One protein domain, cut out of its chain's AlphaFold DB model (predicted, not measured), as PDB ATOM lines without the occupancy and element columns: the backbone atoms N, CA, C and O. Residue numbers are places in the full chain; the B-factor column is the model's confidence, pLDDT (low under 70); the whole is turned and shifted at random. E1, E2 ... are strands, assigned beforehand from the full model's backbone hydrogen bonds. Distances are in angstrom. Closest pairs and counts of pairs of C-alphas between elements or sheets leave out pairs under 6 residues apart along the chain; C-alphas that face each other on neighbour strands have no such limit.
ATOM      1  N   ARG A   2     128.870 105.097 122.054       78.56
ATOM      2  CA  ARG A   2     129.359 106.467 121.823       78.56
ATOM      3  C   ARG A   2     128.324 107.224 120.981       78.56
ATOM      4  O   ARG A   2     127.686 106.606 120.138       78.56
ATOM      5  N   ARG A   3     128.128 108.522 121.237       84.50
ATOM      6  CA  ARG A   3     127.244 109.356 120.404       84.50
ATOM      7  C   ARG A   3     127.855 109.527 119.014       84.50
ATOM      8  O   ARG A   3     129.079 109.588 118.903       84.50
ATOM      9  N   GLU A   4     127.011 109.660 117.996       86.50
ATOM     10  CA  GLU A   4     127.440 109.853 116.602       86.50
ATOM     11  C   GLU A   4     128.377 111.056 116.438       86.50
ATOM     12  O   GLU A   4     129.355 110.986 115.704       86.50
ATOM     13  N   GLU A   5     128.154 112.131 117.202       90.19
ATOM     14  CA  GLU A   5     128.978 113.346 117.148       90.19
ATOM     15  C   GLU A   5     130.453 113.132 117.563       90.19
ATOM     16  O   GLU A   5     131.307 113.957 117.236       90.19
ATOM     17  N   TYR A   6     130.761 112.015 118.234       88.69
ATOM     18  CA  TYR A   6     132.110 111.615 118.658       88.69
ATOM     19  C   TYR A   6     132.569 110.288 118.030       88.69
ATOM     20  O   TYR A   6     133.576 109.707 118.458       88.69
ATOM     21  N   ALA A   7     131.810 109.770 117.062       90.12
ATOM     22  CA  ALA A   7     132.182 108.603 116.278       90.12
ATOM     23  C   ALA A   7     133.086 109.017 115.111       90.12
ATOM     24  O   ALA A   7     132.936 110.095 114.537       90.12
ATOM     25  N   CYS A   8     134.039 108.149 114.765       90.44
ATOM     26  CA  CYS A   8     134.937 108.408 113.650       90.44
ATOM     27  C   CYS A   8     134.141 108.376 112.337       90.44
ATOM     28  O   CYS A   8     133.496 107.358 112.079       90.44
ATOM     29  N   PRO A   9     134.222 109.411 111.481       90.50
ATOM     30  CA  PRO A   9     133.494 109.430 110.210       90.50
ATOM     31  C   PRO A   9     133.921 108.289 109.273       90.50
ATOM     32  O   PRO A   9     133.104 107.781 108.516       90.50
ATOM     33  N   ASN A  10     135.168 107.824 109.392       90.56
ATOM     34  CA  ASN A  10     135.700 106.689 108.628       90.56
ATOM     35  C   ASN A  10     135.379 105.312 109.245       90.56
ATOM     36  O   ASN A  10     135.935 104.306 108.821       90.56
ATOM     37  N   GLY A  11     134.557 105.247 110.299       90.50
ATOM     38  CA  GLY A  11     134.147 103.976 110.909       90.50
ATOM     39  C   GLY A  11     135.225 103.245 111.723       90.50
ATOM     40  O   GLY A  11     135.061 102.065 112.018       90.50
ATOM     41  N   CYS A  12     136.322 103.908 112.111       91.06
ATOM     42  CA  CYS A  12     137.376 103.279 112.914       91.06
ATOM     43  C   CYS A  12     136.857 102.765 114.268       91.06
ATOM     44  O   CYS A  12     136.079 103.443 114.945       91.06
ATOM     45  N   SER A  13     137.374 101.612 114.707       90.56
ATOM     46  CA  SER A  13     137.137 101.095 116.057       90.56
ATOM     47  C   SER A  13     137.930 101.913 117.074       90.56
ATOM     48  O   SER A  13     139.160 101.893 117.090       90.56
ATOM     49  N   LEU A  14     137.222 102.689 117.893       88.12
ATOM     50  CA  LEU A  14     137.836 103.623 118.830       88.12
ATOM     51  C   LEU A  14     138.141 102.947 120.170       88.12
ATOM     52  O   LEU A  14     137.337 102.137 120.640       88.12
ATOM     53  N   PRO A  15     139.242 103.332 120.842       86.56
ATOM     54  CA  PRO A  15     139.565 102.802 122.157       86.56
ATOM     55  C   PRO A  15     138.441 103.076 123.176       86.56
ATOM     56  O   PRO A  15     137.679 104.052 123.039       86.56
ATOM     57  N   PRO A  16     138.330 102.225 124.214       84.69
ATOM     58  CA  PRO A  16     137.298 102.351 125.232       84.69
ATOM     59  C   PRO A  16     137.407 103.694 125.957       84.69
ATOM     60  O   PRO A  16     138.494 104.180 126.272       84.69
ATOM     61  N   ARG A  17     136.251 104.310 126.224       84.12
ATOM     62  CA  ARG A  17     136.193 105.607 126.906       84.12
ATOM     63  C   ARG A  17     136.550 105.438 128.380       84.12
ATOM     64  O   ARG A  17     136.067 104.513 129.027       84.12
ATOM     65  N   LYS A  18     137.316 106.382 128.924       82.56
ATOM     66  CA  LYS A  18     137.599 106.475 130.361       82.56
ATOM     67  C   LYS A  18     136.818 107.644 130.954       82.56
ATOM     68  O   LYS A  18     136.759 108.710 130.343       82.56
ATOM     69  N   LYS A  19     136.197 107.430 132.119       87.38
ATOM     70  CA  LYS A  19     135.610 108.522 132.903       87.38
ATOM     71  C   LYS A  19     136.729 109.273 133.611       87.38
ATOM     72  O   LYS A  19     137.617 108.643 134.179       87.38
ATOM     73  N   GLN A  20     136.680 110.594 133.568       87.00
ATOM     74  CA  GLN A  20     137.629 111.482 134.234       87.00
ATOM     75  C   GLN A  20     136.866 112.644 134.871       87.00
ATOM     76  O   GLN A  20     135.714 112.901 134.514       87.00
ATOM     77  N   LEU A  21     137.500 113.321 135.828       90.31
ATOM     78  CA  LEU A  21     136.950 114.539 136.409       90.31
ATOM     79  C   LEU A  21     136.864 115.620 135.321       90.31
ATOM     80  O   LEU A  21     137.835 115.865 134.607       90.31
ATOM     81  N   ARG A  22     135.698 116.248 135.193       85.56
ATOM     82  CA  ARG A  22     135.397 117.248 134.173       85.56
ATOM     83  C   ARG A  22     134.604 118.397 134.780       85.56
ATOM     84  O   ARG A  22     133.683 118.162 135.558       85.56
ATOM     85  N   GLU A  23     134.937 119.614 134.371       86.56
ATOM     86  CA  GLU A  23     134.120 120.798 134.619       86.56
ATOM     87  C   GLU A  23     133.006 120.909 133.561       86.56
ATOM     88  O   GLU A  23     133.231 120.790 132.350       86.56
ATOM     89  N   TYR A  24     131.779 121.108 134.022       86.06
ATOM     90  CA  TYR A  24     130.594 121.316 133.203       86.06
ATOM     91  C   TYR A  24     130.390 122.808 132.904       86.06
ATOM     92  O   TYR A  24     130.928 123.684 133.568       86.06
ATOM     93  N   ARG A  25     129.556 123.128 131.905       81.81
ATOM     94  CA  ARG A  25     129.339 124.522 131.453       81.81
ATOM     95  C   ARG A  25     128.768 125.467 132.517       81.81
ATOM     96  O   ARG A  25     128.843 126.674 132.345       81.81
ATOM     97  N   ASN A  26     128.154 124.925 133.560       89.69
ATOM     98  CA  ASN A  26     127.620 125.664 134.703       89.69
ATOM     99  C   ASN A  26     128.658 125.847 135.831       89.69
ATOM    100  O   ASN A  26     128.276 126.269 136.918       89.69
ATOM    101  N   GLY A  27     129.930 125.495 135.602       89.25
ATOM    102  CA  GLY A  27     131.018 125.622 136.578       89.25
ATOM    103  C   GLY A  27     131.048 124.530 137.649       89.25
ATOM    104  O   GLY A  27     131.813 124.629 138.605       89.25
ATOM    105  N   THR A  28     130.211 123.490 137.542       93.50
ATOM    106  CA  THR A  28     130.248 122.349 138.469       93.50
ATOM    107  C   THR A  28     131.155 121.236 137.952       93.50
ATOM    108  O   THR A  28     131.451 121.168 136.763       93.50
ATOM    109  N   TYR A  29     131.585 120.331 138.832       92.50
ATOM    110  CA  TYR A  29     132.485 119.227 138.486       92.50
ATOM    111  C   TYR A  29     131.778 117.874 138.577       92.50
ATOM    112  O   TYR A  29     130.899 117.668 139.415       92.50
ATOM    113  N   GLY A  30     132.185 116.919 137.746       90.06
ATOM    114  CA  GLY A  30     131.752 115.529 137.865       90.06
ATOM    115  C   GLY A  30     132.566 114.568 137.008       90.06
ATOM    116  O   GLY A  30     133.414 114.980 136.222       90.06
ATOM    117  N   PHE A  31     132.325 113.268 137.180       88.56
ATOM    118  CA  PHE A  31     132.977 112.232 136.378       88.56
ATOM    119  C   PHE A  31     132.207 111.980 135.082       88.56
ATOM    120  O   PHE A  31     131.129 111.381 135.101       88.56
ATOM    121  N   ASP A  32     132.799 112.364 133.956       85.69
ATOM    122  CA  ASP A  32     132.225 112.191 132.621       85.69
ATOM    123  C   ASP A  32     133.262 111.603 131.650       85.69
ATOM    124  O   ASP A  32     134.453 111.506 131.957       85.69
ATOM    125  N   PHE A  33     132.817 111.136 130.487       83.62
ATOM    126  CA  PHE A  33     133.712 110.613 129.461       83.62
ATOM    127  C   PHE A  33     134.456 111.750 128.753       83.62
ATOM    128  O   PHE A  33     133.848 112.718 128.297       83.62
ATOM    129  N   TYR A  34     135.773 111.597 128.604       75.00
ATOM    130  CA  TYR A  34     136.549 112.438 127.698       75.00
ATOM    131  C   TYR A  34     136.352 111.915 126.272       75.00
ATOM    132  O   TYR A  34     136.933 110.899 125.879       75.00
ATOM    133  N   ASP A  35     135.455 112.547 125.521       82.94
ATOM    134  CA  ASP A  35     135.275 112.212 124.115       82.94
ATOM    135  C   ASP A  35     136.451 112.751 123.290       82.94
ATOM    136  O   ASP A  35     137.002 113.822 123.547       82.94
ATOM    137  N   PHE A  36     136.857 111.975 122.289       82.31
ATOM    138  CA  PHE A  36     137.961 112.350 121.419       82.31
ATOM    139  C   PHE A  36     137.549 113.519 120.521       82.31
ATOM    140  O   PHE A  36     136.441 113.536 119.992       82.31
ATOM    141  N   THR A  37     138.453 114.471 120.306       86.19
ATOM    142  CA  THR A  37     138.261 115.564 119.341       86.19
ATOM    143  C   THR A  37     138.707 115.162 117.930       86.19
ATOM    144  O   THR A  37     138.134 115.628 116.943       86.19
ATOM    145  N   PHE A  38     139.654 114.227 117.834       87.69
ATOM    146  CA  PHE A  38     140.171 113.635 116.600       87.69
ATOM    147  C   PHE A  38     140.240 112.116 116.738       87.69
ATOM    148  O   PHE A  38     140.335 111.585 117.845       87.69
ATOM    149  N   CYS A  39     140.206 111.398 115.623       87.94
ATOM    150  CA  CYS A  39     140.344 109.953 115.637       87.94
ATOM    151  C   CYS A  39     141.788 109.577 115.983       87.94
ATOM    152  O   CYS A  39     142.685 109.927 115.222       87.94
ATOM    153  N   PRO A  40     142.040 108.816 117.062       85.75
ATOM    154  CA  PRO A  40     143.385 108.339 117.369       85.75
ATOM    155  C   PRO A  40     143.896 107.300 116.357       85.75
ATOM    156  O   PRO A  40     145.082 107.004 116.355       85.75
ATOM    157  N   CYS A  41     143.022 106.733 115.515       86.81
ATOM    158  CA  CYS A  41     143.395 105.725 114.520       86.81
ATOM    159  C   CYS A  41     143.769 106.345 113.168       86.81
ATOM    160  O   CYS A  41     144.749 105.929 112.565       86.81
ATOM    161  N   CYS A  42     142.985 107.312 112.677       87.00
ATOM    162  CA  CYS A  42     143.167 107.894 111.339       87.00
ATOM    163  C   CYS A  42     143.366 109.419 111.327       87.00
ATOM    164  O   CYS A  42     143.453 110.012 110.260       87.00
ATOM    165  N   GLY A  43     143.383 110.081 112.486       84.38
ATOM    166  CA  GLY A  43     143.569 111.532 112.592       84.38
ATOM    167  C   GLY A  43     142.346 112.384 112.232       84.38
ATOM    168  O   GLY A  43     142.359 113.586 112.487       84.38
ATOM    169  N   SER A  44     141.268 111.798 111.696       88.88
ATOM    170  CA  SER A  44     140.099 112.570 111.260       88.88
ATOM    171  C   SER A  44     139.403 113.319 112.395       88.88
ATOM    172  O   SER A  44     139.167 112.768 113.473       88.88
ATOM    173  N   LEU A  45     139.007 114.563 112.130       90.88
ATOM    174  CA  LEU A  45     138.136 115.357 112.989       90.88
ATOM    175  C   LEU A  45     136.841 114.602 113.285       90.88
ATOM    176  O   LEU A  45     136.158 114.116 112.381       90.88
TER     177      LEU A  45
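AT A GLANCE: This is residues 2 to 45 of the 235 residues of the protein "TIGR02391 family protein" of Gemmiger formicilis (UniProt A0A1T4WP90). This model has little regular structure: a twisted two-strand hairpin, E1 and E2, makes one end of an elongated shape, only just so, and the loops of residues 2 to 18 and 34 to 45 make the other. The printed part has 44 residues with no named helix; the class is all strand, with 10 residues in E1 then E2, an antiparallel sheet. It is loose, with a radius of gyration of the C-alphas of 12.1 A and spans of 34 by 17 by 16 A.

HOW THE PARTS SIT: Past residues 2 to 18, look at E1, residues 19 to 23, and E2, residues 29 to 33: this hairpin is antiparallel at 138 degrees. C-alphas 19 and 33 face each other at 4.5 A. Find N 22 and O 30 within hydrogen-bond range at 2.8 A.

IN THESE COORDINATES: Find C-alpha 19 at (135.610, 108.522, 132.903); E1 runs 12.5 A from there to C-alpha 23. E2 also runs 12.5 A, ending at C-alpha 33, (133.712, 110.613, 129.461).

THE WHOLE: The C-alphas farthest apart, of Asn 10 and Thr 28, are 34.1 A apart. The E1 to E2 link is tight. The printed part has no cut, and no printed residue is under 70 in pLDDT.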